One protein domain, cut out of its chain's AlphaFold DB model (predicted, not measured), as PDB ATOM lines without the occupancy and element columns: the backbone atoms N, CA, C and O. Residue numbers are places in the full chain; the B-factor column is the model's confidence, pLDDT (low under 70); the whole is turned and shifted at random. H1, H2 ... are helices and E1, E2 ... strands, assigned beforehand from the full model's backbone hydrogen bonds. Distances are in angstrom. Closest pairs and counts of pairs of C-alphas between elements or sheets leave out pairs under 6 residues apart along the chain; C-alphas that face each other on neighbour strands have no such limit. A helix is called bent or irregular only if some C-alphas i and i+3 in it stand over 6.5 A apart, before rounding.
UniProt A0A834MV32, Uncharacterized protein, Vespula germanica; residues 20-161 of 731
ATOM      1  N   LYS A  20     159.239 146.083 154.744       53.19
ATOM      2  CA  LYS A  20     160.237 146.339 153.693       53.19
ATOM      3  C   LYS A  20     159.884 147.625 152.953       53.19
ATOM      4  O   LYS A  20     158.920 147.676 152.200       53.19
ATOM      5  N   ASP A  21     160.687 148.654 153.195       52.66
ATOM      6  CA  ASP A  21     160.690 149.867 152.390       52.66
ATOM      7  C   ASP A  21     161.515 149.632 151.120       52.66
ATOM      8  O   ASP A  21     162.731 149.418 151.189       52.66
ATOM      9  N   LEU A  22     160.842 149.648 149.969       55.19
ATOM     10  CA  LEU A  22     161.476 149.444 148.668       55.19
ATOM     11  C   LEU A  22     162.422 150.594 148.290       55.19
ATOM     12  O   LEU A  22     163.340 150.376 147.502       55.19
ATOM     13  N   SER A  23     162.277 151.788 148.883       45.81
ATOM     14  CA  SER A  23     163.168 152.916 148.584       45.81
ATOM     15  C   SER A  23     164.528 152.811 149.281       45.81
ATOM     16  O   SER A  23     165.514 153.264 148.719       45.81
ATOM     17  N   THR A  24     164.654 152.134 150.429       41.31
ATOM     18  CA  THR A  24     165.959 151.891 151.092       41.31
ATOM     19  C   THR A  24     166.771 150.734 150.498       41.31
ATOM     20  O   THR A  24     167.955 150.603 150.799       41.31
ATOM     21  N   LEU A  25     166.172 149.918 149.624       42.38
ATOM     22  CA  LEU A  25     166.877 148.892 148.840       42.38
ATOM     23  C   LEU A  25     167.567 149.465 147.591       42.38
ATOM     24  O   LEU A  25     168.376 148.772 146.979       42.38
ATOM     25  N   THR A  26     167.309 150.734 147.247       42.69
ATOM     26  CA  THR A  26     167.943 151.424 146.106       42.69
ATOM     27  C   THR A  26     169.456 151.603 146.266       42.69
ATOM     28  O   THR A  26     170.151 151.686 145.262       42.69
ATOM     29  N   ASN A  27     169.974 151.564 147.499       37.00
ATOM     30  CA  ASN A  27     171.408 151.690 147.792       37.00
ATOM     31  C   ASN A  27     172.117 150.358 148.107       37.00
ATOM     32  O   ASN A  27     173.312 150.371 148.384       37.00
ATOM     33  N   PHE A  28     171.413 149.217 148.092       33.66
ATOM     34  CA  PHE A  28     171.961 147.926 148.549       33.66
ATOM     35  C   PHE A  28     171.767 146.751 147.579       33.66
ATOM     36  O   PHE A  28     172.175 145.636 147.893       33.66
ATOM     37  N   LEU A  29     171.177 146.961 146.401       38.59
ATOM     38  CA  LEU A  29     170.989 145.898 145.410       38.59
ATOM     39  C   LEU A  29     171.952 146.065 144.230       38.59
ATOM     40  O   LEU A  29     171.565 146.533 143.162       38.59
ATOM     41  N   ASN A  30     173.190 145.601 144.414       41.03
ATOM     42  CA  ASN A  30     174.009 145.138 143.294       41.03
ATOM     43  C   ASN A  30     173.387 143.838 142.788       41.03
ATOM     44  O   ASN A  30     173.561 142.764 143.358       41.03
ATOM     45  N   ILE A  31     172.568 143.979 141.756       44.59
ATOM     46  CA  ILE A  31     171.883 142.894 141.071       44.59
ATOM     47  C   ILE A  31     172.950 141.982 140.416       44.59
ATOM     48  O   ILE A  31     173.618 142.412 139.481       44.59
ATOM     49  N   PRO A  32     173.147 140.735 140.892       39.56
ATOM     50  CA  PRO A  32     174.379 139.976 140.643       39.56
ATOM     51  C   PRO A  32     174.412 139.200 139.313       39.56
ATOM     52  O   PRO A  32     175.391 138.511 139.034       39.56
ATOM     53  N   PHE A  33     173.369 139.310 138.481       47.41
ATOM     54  CA  PHE A  33     173.247 138.639 137.183       47.41
ATOM     55  C   PHE A  33     172.535 139.564 136.181       47.41
ATOM     56  O   PHE A  33     171.641 140.310 136.597       47.41
ATOM     57  N   PRO A  34     172.863 139.527 134.874       63.38
ATOM     58  CA  PRO A  34     172.139 140.313 133.883       63.38
ATOM     59  C   PRO A  34     170.709 139.769 133.753       63.38
ATOM     60  O   PRO A  34     170.471 138.738 133.132       63.38
ATOM     61  N   TYR A  35     169.739 140.455 134.360       72.00
ATOM     62  CA  TYR A  35     168.329 140.158 134.126       72.00
ATOM     63  C   TYR A  35     167.972 140.545 132.699       72.00
ATOM     64  O   TYR A  35     168.165 141.696 132.294       72.00
ATOM     65  N   ILE A  36     167.398 139.608 131.958       78.56
ATOM     66  CA  ILE A  36     167.060 139.840 130.560       78.56
ATOM     67  C   ILE A  36     165.830 140.750 130.497       78.56
ATOM     68  O   ILE A  36     164.790 140.403 131.062       78.56
ATOM     69  N   PRO A  37     165.941 141.937 129.879       85.06
ATOM     70  CA  PRO A  37     164.830 142.863 129.767       85.06
ATOM     71  C   PRO A  37     163.816 142.346 128.759       85.06
ATOM     72  O   PRO A  37     164.116 142.210 127.577       85.06
ATOM     73  N   LEU A  38     162.608 142.069 129.245       84.31
ATOM     74  CA  LEU A  38     161.488 141.568 128.459       84.31
ATOM     75  C   LEU A  38     160.246 142.411 128.727       84.31
ATOM     76  O   LEU A  38     159.944 142.765 129.874       84.31
ATOM     77  N   LEU A  39     159.483 142.696 127.674       87.25
ATOM     78  CA  LEU A  39     158.102 143.126 127.859       87.25
ATOM     79  C   LEU A  39     157.276 141.928 128.338       87.25
ATOM     80  O   LEU A  39     157.606 140.780 128.049       87.25
ATOM     81  N   ILE A  40     156.197 142.188 129.079       88.06
ATOM     82  CA  ILE A  40     155.361 141.129 129.676       88.06
ATOM     83  C   ILE A  40     154.820 140.172 128.603       88.06
ATOM     84  O   ILE A  40     154.754 138.964 128.822       88.06
ATOM     85  N   GLU A  41     154.492 140.705 127.427       84.81
ATOM     86  CA  GLU A  41     154.027 139.937 126.268       84.81
ATOM     87  C   GLU A  41     155.052 138.928 125.734       84.81
ATOM     88  O   GLU A  41     154.680 137.828 125.321       84.81
ATOM     89  N   ASP A  42     156.343 139.243 125.838       82.69
ATOM     90  CA  ASP A  42     157.415 138.416 125.286       82.69
ATOM     91  C   ASP A  42     157.767 137.225 126.194       82.69
ATOM     92  O   ASP A  42     158.373 136.254 125.735       82.69
ATOM     93  N   ILE A  43     157.363 137.256 127.473       85.31
ATOM     94  CA  ILE A  43     157.706 136.229 128.473       85.31
ATOM     95  C   ILE A  43     157.158 134.850 128.072       85.31
ATOM     96  O   ILE A  43     157.807 133.825 128.275       85.31
ATOM     97  N   SER A  44     155.965 134.795 127.479       81.19
ATOM     98  CA  SER A  44     155.348 133.522 127.079       81.19
ATOM     99  C   SER A  44     156.097 132.829 125.931       81.19
ATOM    100  O   SER A  44     156.171 131.600 125.887       81.19
ATOM    101  N   THR A  45     156.675 133.616 125.024       73.94
ATOM    102  CA  THR A  45     157.540 133.139 123.940       73.94
ATOM    103  C   THR A  45     158.909 132.750 124.485       73.94
ATOM    104  O   THR A  45     159.428 131.696 124.131       73.94
ATOM    105  N   TYR A  46     159.440 133.542 125.418       78.06
ATOM    106  CA  TYR A  46     160.716 133.312 126.096       78.06
ATOM    107  C   TYR A  46     160.831 131.930 126.738       78.06
ATOM    108  O   TYR A  46     161.828 131.229 126.597       78.06
ATOM    109  N   ILE A  47     159.764 131.515 127.410       79.94
ATOM    110  CA  ILE A  47     159.665 130.235 128.113       79.94
ATOM    111  C   ILE A  47     159.683 129.022 127.162       79.94
ATOM    112  O   ILE A  47     159.850 127.894 127.606       79.94
ATOM    113  N   LYS A  48     159.495 129.205 125.852       75.00
ATOM    114  CA  LYS A  48     159.492 128.089 124.890       75.00
ATOM    115  C   LYS A  48     160.887 127.738 124.362       75.00
ATOM    116  O   LYS A  48     161.006 126.757 123.637       75.00
ATOM    117  N   LEU A  49     161.917 128.522 124.686       62.50
ATOM    118  CA  LEU A  49     163.285 128.292 124.214       62.50
ATOM    119  C   LEU A  49     163.891 127.046 124.869       62.50
ATOM    120  O   LEU A  49     163.810 126.894 126.079       62.50
ATOM    121  N   ASN A  50     164.542 126.164 124.108       57.12
ATOM    122  CA  ASN A  50     165.064 124.887 124.629       57.12
ATOM    123  C   ASN A  50     166.070 125.037 125.790       57.12
ATOM    124  O   ASN A  50     166.278 124.098 126.554       57.12
ATOM    125  N   ASP A  51     166.688 126.205 125.924       58.38
ATOM    126  CA  ASP A  51     167.686 126.549 126.930       58.38
ATOM    127  C   ASP A  51     167.137 127.447 128.058       58.38
ATOM    128  O   ASP A  51     167.898 127.820 128.953       58.38
ATOM    129  N   TYR A  52     165.829 127.761 128.087       70.31
ATOM    130  CA  TYR A  52     165.261 128.718 129.053       70.31
ATOM    131  C   TYR A  52     165.495 128.349 130.526       70.31
ATOM    132  O   TYR A  52     165.529 129.223 131.397       70.31
ATOM    133  N   GLU A  53     165.667 127.055 130.802       64.69
ATOM    134  CA  GLU A  53     165.908 126.513 132.139       64.69
ATOM    135  C   GLU A  53     167.335 126.771 132.661       64.69
ATOM    136  O   GLU A  53     167.592 126.584 133.851       64.69
ATOM    137  N   ASN A  54     168.257 127.258 131.826       58.12
ATOM    138  CA  ASN A  54     169.607 127.621 132.252       58.12
ATOM    139  C   ASN A  54     169.585 128.911 133.098       58.12
ATOM    140  O   ASN A  54     168.937 129.895 132.743       58.12
ATOM    141  N   ASN A  55     170.330 128.958 134.210       50.84
ATOM    142  CA  ASN A  55     170.234 130.028 135.224       50.84
ATOM    143  C   ASN A  55     170.395 131.469 134.686       50.84
ATOM    144  O   ASN A  55     169.726 132.374 135.177       50.84
ATOM    145  N   ARG A  56     171.221 131.692 133.654       54.16
ATOM    146  CA  ARG A  56     171.401 133.008 132.993       54.16
ATOM    147  C   ARG A  56     170.211 133.425 132.119       54.16
ATOM    148  O   ARG A  56     170.088 134.580 131.729       54.16
ATOM    149  N   ILE A  57     169.361 132.467 131.781       62.59
ATOM    150  CA  ILE A  57     168.209 132.595 130.891       62.59
ATOM    151  C   ILE A  57     166.951 132.725 131.752       62.59
ATOM    152  O   ILE A  57     166.092 133.563 131.524       62.59
ATOM    153  N   LYS A  58     166.872 132.016 132.866       76.31
ATOM    154  CA  LYS A  58     165.693 132.033 133.732       76.31
ATOM    155  C   LYS A  58     165.438 133.366 134.467       76.31
ATOM    156  O   LYS A  58     164.327 133.589 134.955       76.31
ATOM    157  N   THR A  59     166.434 134.251 134.576       82.25
ATOM    158  CA  THR A  59     166.341 135.560 135.256       82.25
ATOM    159  C   THR A  59     165.957 136.695 134.305       82.25
ATOM    160  O   THR A  59     166.724 137.046 133.408       82.25
ATOM    161  N   ILE A  60     164.802 137.329 134.536       86.00
ATOM    162  CA  ILE A  60     164.254 138.390 133.676       86.00
ATOM    163  C   ILE A  60     163.932 139.671 134.455       86.00
ATOM    164  O   ILE A  60     163.616 139.638 135.648       86.00
ATOM    165  N   GLN A  61     163.981 140.810 133.770       88.62
ATOM    166  CA  GLN A  61     163.420 142.069 134.252       88.62
ATOM    167  C   GLN A  61     162.273 142.473 133.333       88.62
ATOM    168  O   GLN A  61     162.362 142.321 132.118       88.62
ATOM    169  N   THR A  62     161.189 142.992 133.898       90.44
ATOM    170  CA  THR A  62     160.010 143.435 133.146       90.44
ATOM    171  C   THR A  62     159.403 144.704 133.751       90.44
ATOM    172  O   THR A  62     159.808 145.142 134.828       90.44
ATOM    173  N   ILE A  63     158.458 145.332 133.056       89.81
ATOM    174  CA  ILE A  63     157.772 146.552 133.494       89.81
ATOM    175  C   ILE A  63     156.260 146.379 133.359       89.81
ATOM    176  O   ILE A  63     155.773 145.952 132.316       89.81
ATOM    177  N   GLY A  64     155.513 146.746 134.399       90.19
ATOM    178  CA  GLY A  64     154.057 146.668 134.387       90.19
ATOM    179  C   GLY A  64     153.415 147.176 135.666       90.19
ATOM    180  O   GLY A  64     154.083 147.692 136.557       90.19
ATOM    181  N   ARG A  65     152.099 147.021 135.763       89.38
ATOM    182  CA  ARG A  65     151.327 147.295 136.976       89.38
ATOM    183  C   ARG A  65     151.046 145.990 137.697       89.38
ATOM    184  O   ARG A  65     150.551 145.049 137.087       89.38
ATOM    185  N   ILE A  66     151.327 145.924 138.991       87.00
ATOM    186  CA  ILE A  66     150.982 144.741 139.777       87.00
ATOM    187  C   ILE A  66     149.511 144.830 140.181       87.00
ATOM    188  O   ILE A  66     149.073 145.825 140.755       87.00
ATOM    189  N   ILE A  67     148.754 143.780 139.884       85.38
ATOM    190  CA  ILE A  67     147.353 143.644 140.275       85.38
ATOM    191  C   ILE A  67     147.122 142.287 140.932       85.38
ATOM    192  O   ILE A  67     147.946 141.380 140.839       85.38
ATOM    193  N   ARG A  68     145.958 142.123 141.553       78.56
ATOM    194  CA  ARG A  68     145.497 140.822 142.029       78.56
ATOM    195  C   ARG A  68     144.220 140.444 141.303       78.56
ATOM    196  O   ARG A  68     143.272 141.226 141.291       78.56
ATOM    197  N   LYS A  69     144.199 139.249 140.721       77.31
ATOM    198  CA  LYS A  69     143.039 138.683 140.028       77.31
ATOM    199  C   LYS A  69     142.828 137.263 140.542       77.31
ATOM    200  O   LYS A  69     143.783 136.500 140.606       77.31
ATOM    201  N   ASP A  70     141.617 136.947 140.997       79.25
ATOM    202  CA  ASP A  70     141.238 135.605 141.472       79.25
ATOM    203  C   ASP A  70     142.199 135.015 142.524       79.25
ATOM    204  O   ASP A  70     142.595 133.856 142.476       79.25
ATOM    205  N   ASN A  71     142.604 135.844 143.493       72.75
ATOM    206  CA  ASN A  71     143.581 135.520 144.541       72.75
ATOM    207  C   ASN A  71     145.024 135.242 144.091       72.75
ATOM    208  O   ASN A  71     145.855 134.974 144.962       72.75
ATOM    209  N   ILE A  72     145.348 135.420 142.812       76.56
ATOM    210  CA  ILE A  72     146.699 135.308 142.257       76.56
ATOM    211  C   ILE A  72     147.260 136.715 142.023       76.56
ATOM    212  O   ILE A  72     146.568 137.608 141.524       76.56
ATOM    213  N   ASP A  73     148.513 136.925 142.420       86.38
ATOM    214  CA  ASP A  73     149.224 138.166 142.130       86.38
ATOM    215  C   ASP A  73     149.729 138.108 140.679       86.38
ATOM    216  O   ASP A  73     150.354 137.133 140.258       86.38
ATOM    217  N   MET A  74     149.434 139.149 139.903       87.19
ATOM    218  CA  MET A  74     149.743 139.244 138.476       87.19
ATOM    219  C   MET A  74     150.480 140.551 138.195       87.19
ATOM    220  O   MET A  74     150.242 141.564 138.853       87.19
ATOM    221  N   ILE A  75     151.326 140.560 137.171       90.50
ATOM    222  CA  ILE A  75     151.816 141.791 136.557       90.50
ATOM    223  C   ILE A  75     151.103 142.007 135.218       90.50
ATOM    224  O   ILE A  75     150.942 141.074 134.432       90.50
ATOM    225  N   VAL A  76     150.627 143.232 135.001       88.62
ATOM    226  CA  VAL A  76     149.856 143.668 133.834       88.62
ATOM    227  C   VAL A  76     150.663 144.622 132.982       88.62
ATOM    228  O   VAL A  76     151.232 145.590 133.494       88.62
ATOM    229  N   ASP A  77     150.650 144.387 131.675       84.88
ATOM    230  CA  ASP A  77     151.161 145.346 130.708       84.88
ATOM    231  C   ASP A  77     150.358 146.656 130.739       84.88
ATOM    232  O   ASP A  77     149.129 146.667 130.797       84.88
ATOM    233  N   LEU A  78     151.065 147.785 130.674       76.94
ATOM    234  CA  LEU A  78     150.479 149.121 130.819       76.94
ATOM    235  C   LEU A  78     149.640 149.567 129.607       76.94
ATOM    236  O   LEU A  78     148.990 150.606 129.686       76.94
ATOM    237  N   LYS A  79     149.680 148.838 128.481       70.88
ATOM    238  CA  LYS A  79     149.032 149.209 127.209       70.88
ATOM    239  C   LYS A  79     148.192 148.091 126.580       70.88
ATOM    240  O   LYS A  79     147.247 148.404 125.866       70.88
ATOM    241  N   LYS A  80     148.540 146.818 126.788       62.72
ATOM    242  CA  LYS A  80     148.034 145.671 126.010       62.72
ATOM    243  C   LYS A  80     147.210 144.654 126.810       62.72
ATOM    244  O   LYS A  80     146.920 143.585 126.290       62.72
ATOM    245  N   GLU A  81     146.848 144.957 128.059       75.00
ATOM    246  CA  GLU A  81     146.084 144.070 128.968       75.00
ATOM    247  C   GLU A  81     146.654 142.639 129.130       75.00
ATOM    248  O   GLU A  81     145.973 141.734 129.613       75.00
ATOM    249  N   VAL A  82     147.927 142.418 128.777       84.56
ATOM    250  CA  VAL A  82     148.593 141.122 128.949       84.56
ATOM    251  C   VAL A  82     148.932 140.915 130.422       84.56
ATOM    252  O   VAL A  82     149.442 141.816 131.087       84.56
ATOM    253  N   LEU A  83     148.650 139.715 130.921       88.44
ATOM    254  CA  LEU A  83     148.769 139.313 132.317       88.44
ATOM    255  C   LEU A  83     149.830 138.219 132.459       88.44
ATOM    256  O   LEU A  83     149.779 137.228 131.732       88.44
ATOM    257  N   PHE A  84     150.727 138.342 133.437       91.06
ATOM    258  CA  PHE A  84     151.666 137.275 133.786       91.06
ATOM    259  C   PHE A  84     151.664 136.999 135.298       91.06
ATOM    260  O   PHE A  84     151.718 137.952 136.081       91.06
ATOM    261  N   PRO A  85     151.584 135.730 135.739       90.56
ATOM    262  CA  PRO A  85     151.536 135.404 137.158       90.56
ATOM    263  C   PRO A  85     152.885 135.650 137.834       90.56
ATOM    264  O   PRO A  85     153.950 135.275 137.336       90.56
ATOM    265  N   ILE A  86     152.838 136.263 139.012       89.25
ATOM    266  CA  ILE A  86     154.016 136.575 139.819       89.25
ATOM    267  C   ILE A  86     153.931 135.872 141.171       89.25
ATOM    268  O   ILE A  86     152.859 135.605 141.707       89.25
ATOM    269  N   CYS A  87     155.088 135.583 141.753       83.69
ATOM    270  CA  CYS A  87     155.191 135.104 143.120       83.69
ATOM    271  C   CYS A  87     155.998 136.111 143.931       83.69
ATOM    272  O   CYS A  87     157.219 136.209 143.797       83.69
ATOM    273  N   LEU A  88     155.317 136.821 144.824       73.38
ATOM    274  CA  LEU A  88     155.968 137.559 145.895       73.38
ATOM    275  C   LEU A  88     156.444 136.513 146.925       73.38
ATOM    276  O   LEU A  88     155.638 135.731 147.431       73.38
ATOM    277  N   LYS A  89     157.760 136.424 147.191       62.72
ATOM    278  CA  LYS A  89     158.331 135.647 148.327       62.72
ATOM    279  C   LYS A  89     157.552 135.986 149.619       62.72
ATOM    280  O   LYS A  89     157.009 137.083 149.658       62.72
ATOM    281  N   PRO A  90     157.475 135.117 150.653       53.03
ATOM    282  CA  PRO A  90     156.358 135.073 151.610       53.03
ATOM    283  C   PRO A  90     156.261 136.338 152.482       53.03
ATOM    284  O   PRO A  90     156.704 136.371 153.625       53.03
ATOM    285  N   LEU A  91     155.695 137.399 151.919       51.94
ATOM    286  CA  LEU A  91     155.496 138.711 152.513       51.94
ATOM    287  C   LEU A  91     154.005 139.018 152.409       51.94
ATOM    288  O   LEU A  91     153.387 138.798 151.365       51.94
ATOM    289  N   HIS A  92     153.408 139.494 153.499       55.31
ATOM    290  CA  HIS A  92     151.984 139.801 153.525       55.31
ATOM    291  C   HIS A  92     151.692 141.073 152.706       55.31
ATOM    292  O   HIS A  92     152.537 141.960 152.587       55.31
ATOM    293  N   LYS A  93     150.469 141.207 152.164       56.78
ATOM    294  CA  LYS A  93     150.030 142.346 151.312       56.78
ATOM    295  C   LYS A  93     150.260 143.745 151.913       56.78
ATOM    296  O   LYS A  93     150.240 144.739 151.191       56.78
ATOM    297  N   THR A  94     150.400 143.826 153.234       57.66
ATOM    298  CA  THR A  94     150.607 145.053 154.017       57.66
ATOM    299  C   THR A  94     152.081 145.405 154.226       57.66
ATOM    300  O   THR A  94     152.384 146.461 154.782       57.66
ATOM    301  N   ASP A  95     152.992 144.527 153.805       60.28
ATOM    302  CA  ASP A  95     154.399 144.570 154.206       60.28
ATOM    303  C   ASP A  95     155.326 145.126 153.112       60.28
ATOM    304  O   ASP A  95     156.511 145.346 153.375       60.28
ATOM    305  N   ILE A  96     154.783 145.400 151.916       65.19
ATOM    306  CA  ILE A  96     155.495 145.934 150.746       65.19
ATOM    307  C   ILE A  96     154.958 147.336 150.421       65.19
ATOM    308  O   ILE A  96     153.810 147.490 150.010       65.19
ATOM    309  N   PHE A  97     155.784 148.364 150.610       68.62
ATOM    310  CA  PHE A  97     155.431 149.764 150.350       68.62
ATOM    311  C   PHE A  97     156.653 150.554 149.868       68.62
ATOM    312  O   PHE A  97     157.799 150.184 150.137       68.62
ATOM    313  N   PHE A  98     156.408 151.678 149.201       65.06
ATOM    314  CA  PHE A  98     157.423 152.689 148.909       65.06
ATOM    315  C   PHE A  98     157.301 153.830 149.928       65.06
ATOM    316  O   PHE A  98     156.193 154.311 150.194       65.06
ATOM    317  N   LYS A  99     158.415 154.271 150.530       63.25
ATOM    318  CA  LYS A  99     158.424 155.532 151.286       63.25
ATOM    319  C   LYS A  99     158.578 156.729 150.359       63.25
ATOM    320  O   LYS A  99     159.538 156.824 149.602       63.25
ATOM    321  N   THR A 100     157.664 157.680 150.505       59.59
ATOM    322  CA  THR A 100     157.762 159.008 149.888       59.59
ATOM    323  C   THR A 100     158.801 159.883 150.614       59.59
ATOM    324  O   THR A 100     159.090 159.633 151.788       59.59
ATOM    325  N   PRO A 101     159.302 160.973 149.994       53.12
ATOM    326  CA  PRO A 101     160.217 161.926 150.642       53.12
ATOM    327  C   PRO A 101     159.676 162.549 151.941       53.12
ATOM    328  O   PRO A 101     160.444 163.028 152.768       53.12
ATOM    329  N   ARG A 102     158.351 162.524 152.145       59.62
ATOM    330  CA  ARG A 102     157.668 162.992 153.364       59.62
ATOM    331  C   ARG A 102     157.442 161.885 154.404       59.62
ATOM    332  O   ARG A 102     156.680 162.082 155.341       59.62
ATOM    333  N   ASN A 103     158.087 160.725 154.249       57.69
ATOM    334  CA  ASN A 103     157.978 159.553 155.128       57.69
ATOM    335  C   ASN A 103     156.603 158.844 155.145       57.69
ATOM    336  O   ASN A 103     156.390 157.943 155.962       57.69
ATOM    337  N   ASN A 104     155.691 159.173 154.222       65.50
ATOM    338  CA  ASN A 104     154.440 158.425 154.037       65.50
ATOM    339  C   ASN A 104     154.703 157.104 153.300       65.50
ATOM    340  O   ASN A 104     155.566 157.059 152.420       65.50
ATOM    341  N   LYS A 105     153.958 156.048 153.653       66.00
ATOM    342  CA  LYS A 105     154.062 154.702 153.069       66.00
ATOM    343  C   LYS A 105     152.899 154.454 152.117       66.00
ATOM    344  O   LYS A 105     151.778 154.302 152.594       66.00
ATOM    345  N   ASN A 106     153.188 154.351 150.826       68.38
ATOM    346  CA  ASN A 106     152.187 154.002 149.819       68.38
ATOM    347  C   ASN A 106     152.321 152.528 149.460       68.38
ATOM    348  O   ASN A 106     153.437 152.022 149.283       68.38
ATOM    349  N   ASN A 107     151.194 151.827 149.382       71.75
ATOM    350  CA  ASN A 107     151.213 150.400 149.094       71.75
ATOM    351  C   ASN A 107     151.592 150.173 147.625       71.75
ATOM    352  O   ASN A 107     151.227 150.956 146.756       71.75
ATOM    353  N   ILE A 108     152.306 149.089 147.326       73.38
ATOM    354  CA  ILE A 108     152.747 148.773 145.962       73.38
ATOM    355  C   ILE A 108     151.590 148.716 144.947       73.38
ATOM    356  O   ILE A 108     151.776 149.058 143.783       73.38
ATOM    357  N   TRP A 109     150.387 148.348 145.395       74.50
ATOM    358  CA  TRP A 109     149.175 148.275 144.566       74.50
ATOM    359  C   TRP A 109     148.650 149.648 144.115       74.50
ATOM    360  O   TRP A 109     147.810 149.713 143.222       74.50
ATOM    361  N   GLU A 110     149.119 150.735 144.731       70.00
ATOM    362  CA  GLU A 110     148.729 152.116 144.412       70.00
ATOM    363  C   GLU A 110     149.590 152.718 143.287       70.00
ATOM    364  O   GLU A 110     149.313 153.819 142.815       70.00
ATOM    365  N   TYR A 111     150.628 152.004 142.835       71.44
ATOM    366  CA  TYR A 111     151.538 152.473 141.796       71.44
ATOM    367  C   TYR A 111     151.058 152.091 140.398       71.44
ATOM    368  O   TYR A 111     150.754 150.934 140.105       71.44
ATOM    369  N   ASN A 112     151.064 153.077 139.498       72.69
ATOM    370  CA  ASN A 112     150.638 152.889 138.112       72.69
ATOM    371  C   ASN A 112     151.616 152.034 137.297       72.69
ATOM    372  O   ASN A 112     151.175 151.333 136.391       72.69
ATOM    373  N   ALA A 113     152.915 152.073 137.607       83.12
ATOM    374  CA  ALA A 113     153.944 151.309 136.910       83.12
ATOM    375  C   ALA A 113     155.126 150.987 137.830       83.12
ATOM    376  O   ALA A 113     155.654 151.858 138.523       83.12
ATOM    377  N   VAL A 114     155.573 149.736 137.786       85.81
ATOM    378  CA  VAL A 114     156.760 149.249 138.482       85.81
ATOM    379  C   VAL A 114     157.628 148.421 137.540       85.81
ATOM    380  O   VAL A 114     157.137 147.726 136.650       85.81
ATOM    381  N   ARG A 115     158.941 148.476 137.748       86.00
ATOM    382  CA  ARG A 115     159.909 147.572 137.133       86.00
ATOM    383  C   ARG A 115     160.163 146.417 138.089       86.00
ATOM    384  O   ARG A 115     160.501 146.641 139.246       86.00
ATOM    385  N   VAL A 116     160.011 145.195 137.608       85.88
ATOM    386  CA  VAL A 116     160.131 143.964 138.388       85.88
ATOM    387  C   VAL A 116     161.321 143.166 137.887       85.88
ATOM    388  O   VAL A 116     161.510 143.021 136.686       85.88
ATOM    389  N   TYR A 117     162.093 142.621 138.813       83.38
ATOM    390  CA  TYR A 117     163.191 141.700 138.562       83.38
ATOM    391  C   TYR A 117     162.841 140.378 139.233       83.38
ATOM    392  O   TYR A 117     162.304 140.370 140.346       83.38
ATOM    393  N   GLY A 118     163.109 139.260 138.569       82.81
ATOM    394  CA  GLY A 118     162.795 137.956 139.131       82.81
ATOM    395  C   GLY A 118     163.311 136.785 138.315       82.81
ATOM    396  O   GLY A 118     163.838 136.936 137.215       82.81
ATOM    397  N   THR A 119     163.136 135.600 138.877       84.56
ATOM    398  CA  THR A 119     163.454 134.325 138.232       84.56
ATOM    399  C   THR A 119     162.147 133.649 137.848       84.56
ATOM    400  O   THR A 119     161.236 133.569 138.669       84.56
ATOM    401  N   LEU A 120     162.023 133.169 136.616       87.81
ATOM    402  CA  LEU A 120     160.885 132.348 136.200       87.81
ATOM    403  C   LEU A 120     160.943 131.013 136.952       87.81
ATOM    404  O   LEU A 120     161.981 130.375 136.981       87.81
ATOM    405  N   ILE A 121     159.871 130.583 137.612       83.88
ATOM    406  CA  ILE A 121     159.838 129.361 138.431       83.88
ATOM    407  C   ILE A 121     158.644 128.526 137.994       83.88
ATOM    408  O   ILE A 121     157.527 129.033 137.902       83.88
ATOM    409  N   ARG A 122     158.861 127.231 137.765       83.44
ATOM    410  CA  ARG A 122     157.779 126.289 137.485       83.44
ATOM    411  C   ARG A 122     157.092 125.892 138.793       83.44
ATOM    412  O   ARG A 122     157.748 125.408 139.710       83.44
ATOM    413  N   LYS A 123     155.780 126.113 138.886       76.69
ATOM    414  CA  LYS A 123     154.928 125.654 139.988       76.69
ATOM    415  C   LYS A 123     153.791 124.820 139.412       76.69
ATOM    416  O   LYS A 123     152.929 125.363 138.727       76.69
ATOM    417  N   GLU A 124     153.805 123.519 139.698       73.62
ATOM    418  CA  GLU A 124     152.820 122.548 139.198       73.62
ATOM    419  C   GLU A 124     152.658 122.631 137.664       73.62
ATOM    420  O   GLU A 124     153.545 122.191 136.933       73.62
ATOM    421  N   PHE A 125     151.571 123.247 137.182       68.69
ATOM    422  CA  PHE A 125     151.201 123.369 135.766       68.69
ATOM    423  C   PHE A 125     151.424 124.767 135.162       68.69
ATOM    424  O   PHE A 125     151.052 125.000 134.014       68.69
ATOM    425  N   GLN A 126     152.025 125.707 135.898       81.81
ATOM    426  CA  GLN A 126     152.240 127.081 135.427       81.81
ATOM    427  C   GLN A 126     153.639 127.605 135.760       81.81
ATOM    428  O   GLN A 126     154.279 127.187 136.725       81.81
ATOM    429  N   ILE A 127     154.123 128.549 134.957       87.19
ATOM    430  CA  ILE A 127     155.372 129.266 135.227       87.19
ATOM    431  C   ILE A 127     155.022 130.629 135.799       87.19
ATOM    432  O   ILE A 127     154.206 131.349 135.233       87.19
ATOM    433  N   VAL A 128     155.638 130.962 136.930       89.94
ATOM    434  CA  VAL A 128     155.421 132.213 137.660       89.94
ATOM    435  C   VAL A 128     156.727 132.982 137.784       89.94
ATOM    436  O   VAL A 128     157.789 132.385 137.953       89.94
ATOM    437  N   LEU A 129     156.678 134.311 137.751       88.94
ATOM    438  CA  LEU A 129     157.864 135.132 137.991       88.94
ATOM    439  C   LEU A 129     158.081 135.287 139.500       88.94
ATOM    440  O   LEU A 129     157.371 136.035 140.172       88.94
ATOM    441  N   GLY A 130     159.055 134.564 140.048       86.19
ATOM    442  CA  GLY A 130     159.509 134.712 141.426       86.19
ATOM    443  C   GLY A 130     160.252 136.027 141.607       86.19
ATOM    444  O   GLY A 130     161.410 136.146 141.211       86.19
ATOM    445  N   ILE A 131     159.589 137.012 142.208       82.44
ATOM    446  CA  ILE A 131     160.113 138.374 142.302       82.44
ATOM    447  C   ILE A 131     161.294 138.434 143.278       82.44
ATOM    448  O   ILE A 131     161.196 138.015 144.437       82.44
ATOM    449  N   SER A 132     162.403 138.999 142.803       70.75
ATOM    450  CA  SER A 132     163.609 139.301 143.573       70.75
ATOM    451  C   SER A 132     163.717 140.787 143.931       70.75
ATOM    452  O   SER A 132     164.150 141.093 145.041       70.75
ATOM    453  N   ALA A 133     163.277 141.700 143.054       71.31
ATOM    454  CA  ALA A 133     163.269 143.146 143.310       71.31
ATOM    455  C   ALA A 133     162.162 143.888 142.538       71.31
ATOM    456  O   ALA A 133     161.695 143.421 141.499       71.31
ATOM    457  N   ILE A 134     161.745 145.055 143.045       75.94
ATOM    458  CA  ILE A 134     160.727 145.924 142.434       75.94
ATOM    459  C   ILE A 134     161.147 147.389 142.585       75.94
ATOM    460  O   ILE A 134     161.551 147.795 143.672       75.94
ATOM    461  N   PHE A 135     161.009 148.181 141.523       73.19
ATOM    462  CA  PHE A 135     161.364 149.598 141.476       73.19
ATOM    463  C   PHE A 135     160.216 150.434 140.909       73.19
ATOM    464  O   PHE A 135     159.521 149.998 139.992       73.19
ATOM    465  N   GLU A 136     160.025 151.641 141.435       78.06
ATOM    466  CA  GLU A 136     159.087 152.613 140.870       78.06
ATOM    467  C   GLU A 136     159.595 153.108 139.510       78.06
ATOM    468  O   GLU A 136     160.797 153.306 139.318       78.06
ATOM    469  N   VAL A 137     158.679 153.309 138.560       76.88
ATOM    470  CA  VAL A 137     159.002 153.883 137.252       76.88
ATOM    471  C   VAL A 137     158.304 155.226 137.096       76.88
ATOM    472  O   VAL A 137     157.080 155.288 137.022       76.88
ATOM    473  N   THR A 138     159.096 156.290 136.990       72.25
ATOM    474  CA  THR A 138     158.608 157.659 136.774       72.25
ATOM    475  C   THR A 138     158.450 157.993 135.289       72.25
ATOM    476  O   THR A 138     157.470 158.628 134.907       72.25
ATOM    477  N   ASP A 139     159.355 157.512 134.429       79.12
ATOM    478  CA  ASP A 139     159.284 157.671 132.970       79.12
ATOM    479  C   ASP A 139     158.948 156.342 132.279       79.12
ATOM    480  O   ASP A 139     159.816 155.559 131.874       79.12
ATOM    481  N   ILE A 140     157.644 156.079 132.168       80.19
ATOM    482  CA  ILE A 140     157.100 154.843 131.595       80.19
ATOM    483  C   ILE A 140     157.491 154.696 130.121       80.19
ATOM    484  O   ILE A 140     157.886 153.610 129.694       80.19
ATOM    485  N   ASN A 141     157.383 155.770 129.334       75.94
ATOM    486  CA  ASN A 141     157.598 155.706 127.890       75.94
ATOM    487  C   ASN A 141     159.069 155.449 127.559       75.94
ATOM    488  O   ASN A 141     159.363 154.593 126.723       75.94
ATOM    489  N   ASN A 142     159.991 156.127 128.243       75.62
ATOM    490  CA  ASN A 142     161.412 155.890 128.045       75.62
ATOM    491  C   ASN A 142     161.822 154.498 128.542       75.62
ATOM    492  O   ASN A 142     162.515 153.781 127.829       75.62
ATOM    493  N   CYS A 143     161.317 154.046 129.697       74.00
ATOM    494  CA  CYS A 143     161.590 152.687 130.172       74.00
ATOM    495  C   CYS A 143     161.085 151.614 129.202       74.00
ATOM    496  O   CYS A 143     161.809 150.660 128.941       74.00
ATOM    497  N   GLN A 144     159.888 151.767 128.631       75.56
ATOM    498  CA  GLN A 144     159.381 150.839 127.616       75.56
ATOM    499  C   GLN A 144     160.239 150.849 126.343       75.56
ATOM    500  O   GLN A 144     160.513 149.787 125.785       75.56
ATOM    501  N   ASN A 145     160.700 152.019 125.892       73.44
ATOM    502  CA  ASN A 145     161.593 152.125 124.736       73.44
ATOM    503  C   ASN A 145     162.964 151.496 125.013       73.44
ATOM    504  O   ASN A 145     163.470 150.748 124.182       73.44
ATOM    505  N   ILE A 146     163.527 151.729 126.198       74.75
ATOM    506  CA  ILE A 146     164.767 151.099 126.654       74.75
ATOM    507  C   ILE A 146     164.587 149.584 126.755       74.75
ATOM    508  O   ILE A 146     165.455 148.859 126.304       74.75
ATOM    509  N   PHE A 147     163.464 149.079 127.272       75.38
ATOM    510  CA  PHE A 147     163.199 147.637 127.336       75.38
ATOM    511  C   PHE A 147     163.065 147.014 125.952       75.38
ATOM    512  O   PHE A 147     163.577 145.925 125.733       75.38
ATOM    513  N   ARG A 148     162.462 147.725 124.992       71.75
ATOM    514  CA  ARG A 148     162.471 147.303 123.587       71.75
ATOM    515  C   ARG A 148     163.893 147.243 123.038       71.75
ATOM    516  O   ARG A 148     164.270 146.237 122.459       71.75
ATOM    517  N   ILE A 149     164.699 148.285 123.240       66.12
ATOM    518  CA  ILE A 149     166.079 148.350 122.729       66.12
ATOM    519  C   ILE A 149     166.970 147.298 123.399       66.12
ATOM    520  O   ILE A 149     167.670 146.558 122.719       66.12
ATOM    521  N   LEU A 150     166.941 147.208 124.726       64.62
ATOM    522  CA  LEU A 150     167.752 146.269 125.488       64.62
ATOM    523  C   LEU A 150     167.274 144.831 125.297       64.62
ATOM    524  O   LEU A 150     168.115 143.949 125.209       64.62
ATOM    525  N   GLY A 151     165.968 144.580 125.171       64.19
ATOM    526  CA  GLY A 151     165.444 143.258 124.819       64.19
ATOM    527  C   GLY A 151     165.958 142.800 123.452       64.19
ATOM    528  O   GLY A 151     166.364 141.652 123.296       64.19
ATOM    529  N   LEU A 152     166.075 143.730 122.496       54.62
ATOM    530  CA  LEU A 152     166.684 143.487 121.181       54.62
ATOM    531  C   LEU A 152     168.210 143.266 121.219       54.62
ATOM    532  O   LEU A 152     168.753 142.786 120.220       54.62
ATOM    533  N   LEU A 153     168.900 143.651 122.302       53.09
ATOM    534  CA  LEU A 153     170.359 143.545 122.475       53.09
ATOM    535  C   LEU A 153     170.775 142.376 123.384       53.09
ATOM    536  O   LEU A 153     171.818 141.775 123.155       53.09
ATOM    537  N   ALA A 154     169.976 142.054 124.404       54.66
ATOM    538  CA  ALA A 154     170.318 141.114 125.474       54.66
ATOM    539  C   ALA A 154     170.295 139.639 125.049       54.66
ATOM    540  O   ALA A 154     170.852 138.800 125.751       54.66
ATOM    541  N   ARG A 155     169.683 139.307 123.908       56.53
ATOM    542  CA  ARG A 155     169.807 137.984 123.292       56.53
ATOM    543  C   ARG A 155     169.921 138.101 121.779       56.53
ATOM    544  O   ARG A 155     168.932 138.281 121.075       56.53
ATOM    545  N   THR A 156     171.128 137.916 121.262       41.16
ATOM    546  CA  THR A 156     171.361 137.580 119.849       41.16
ATOM    547  C   THR A 156     170.882 136.165 119.511       41.16
ATOM    548  O   THR A 156     170.608 135.893 118.354       41.16
ATOM    549  N   GLU A 157     170.671 135.283 120.492       40.59
ATOM    550  CA  GLU A 157     170.052 133.955 120.297       40.59
ATOM    551  C   GLU A 157     168.542 134.047 120.027       40.59
ATOM    552  O   GLU A 157     168.015 133.277 119.230       40.59
ATOM    553  N   TYR A 158     167.866 135.085 120.545       35.78
ATOM    554  CA  TYR A 158     166.549 135.508 120.039       35.78
ATOM    555  C   TYR A 158     166.610 135.915 118.559       35.78
ATOM    556  O   TYR A 158     165.595 135.887 117.871       35.78
ATOM    557  N   ARG A 159     167.804 136.279 118.067       36.28
ATOM    558  CA  ARG A 159     168.109 136.564 116.660       36.28
ATOM    559  C   ARG A 159     168.768 135.409 115.897       36.28
ATOM    560  O   ARG A 159     169.125 135.608 114.738       36.28
ATOM    561  N   GLN A 160     168.828 134.189 116.442       38.25
ATOM    562  CA  GLN A 160     168.732 133.046 115.521       38.25
ATOM    563  C   GLN A 160     167.349 133.002 114.850       38.25
ATOM    564  O   GLN A 160     167.161 132.260 113.898       38.25
ATOM    565  N   ILE A 161     166.415 133.866 115.266       38.84
ATOM    566  CA  ILE A 161     165.376 134.394 114.387       38.84
ATOM    567  C   ILE A 161     165.929 135.673 113.740       38.84
ATOM    568  O   ILE A 161     165.774 136.763 114.301       38.84
TER     569      ILE A 161
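AT A GLANCE: This is residues 20 to 161 of the 731 residues of an uncharacterized protein of Vespula germanica (UniProt A0A834MV32). A small closed barrel of five strands, E1, E2, E3, E7 and E6 in turn round the ring, forms the core, and the long helix H4 runs along its outside over E1. The short helix H2 packs on the outside too, and the small hairpin of E4 and E5 lies away from the barrel, with residues 20 to 21 paired to E4. The 142 printed residues hold, along the chain, H1 H2 H3 E1 E2 E3 E4 E5 E6 E7 H4; the class is mixed, helices and strands, and the barrel's pairing is mixed, parallel only between E3 and E7. The whole is compact, with a radius of gyration of the C-alphas of 15.1 A, and spans 49 by 34 by 30 A.

HOW THE PARTS SIT: H1, residues 24 to 27, and E7, residues 126 to 136, are near each other, with 6 pairs of C-alphas within 10 A. H2, residues 40 to 46, lies outside the barrel at a height over the sheet of 8.3 A; it is only just over E7, with 3 of its C-alphas falling on that strand, and runs slantwise to it at 47 degrees on the local plane. The closest C-alphas of H2 and E1, residues 59 to 69, are those of Ile 40 and Thr 62, 6.2 A apart. H3, residues 55 to 58, is on the barrel; its closest C-alpha pair with E6, residues 114 to 123, is Lys 58 and Leu 120, 5.4 A. E1, E2, residues 72 to 76, and E3, residues 83 to 88, form a meander, each strand the antiparallel neighbour of the one before. N 67 and O 74 are 2.9 A apart across E1 and E2, and N 84 and O 75 are 2.9 A apart across E2 and E3, within hydrogen-bond range. E3 is parallel to E7, with N 87 and O 129 at 2.8 A. E4, residues 96 to 99, and E5, residues 105 to 107, form an antiparallel hairpin, with N 98 and O 106 at 3.0 A; E5 is apart from E7, for instance. E6 and E7 form another antiparallel hairpin, with N 121 and O 128 at 2.8 A, and antiparallel E6 and E1 close the ring, with N 62 and O 116 at 2.8 A. H4, residues 140 to 154, lies outside the barrel over E1, at a height over the sheet of 9.6 A on a local plane resting on only just enough C-alphas, 6, and runs along E1 at 26 degrees on the local plane; the closest C-alphas are those of Ile 63 and Gln 144, 7.5 A apart. In H4 every O i to N i+4 pair is within hydrogen-bond range; H2 has 1 of 3, beside 3 of 4 O i to N i+3 pairs, and H1 and H3 are too short for an O i to N i+4 pair.

IN THESE COORDINATES: H1 begins at C-alpha 24, (165.959, 151.891, 151.092), and is neither bent nor irregular, but only just: C-alphas 24 and 27 are 6.4 A apart. H2 is 10.1 A long and only just irregular, with C-alphas 41 and 44 6.6 A apart. E1 is 24.0 A long from C-alpha 59 at (166.341, 135.560, 135.256), and bends by 86 degrees at residue 63. E2 is 12.3 A and E3 15.5 A long; H3, E4 and E5 are shorter. E6, 23.7 A, bends by 63 degrees at residue 119, and E7, 27.0 A, by 69 degrees at residue 132. H4, 20.0 A, ends at C-alpha 154, (170.318, 141.114, 125.474).

THE WHOLE: The two C-alphas farthest apart are those of Arg 102 and Gln 160, 49.5 A. The printed part has no cut; the link from H1 to H2, residues 28 to 39, is long. The mean pLDDT of the printed part is 70.1, with 56 residues under 70, among them residues 20 to 34, 89 to 106 and 149 to 161.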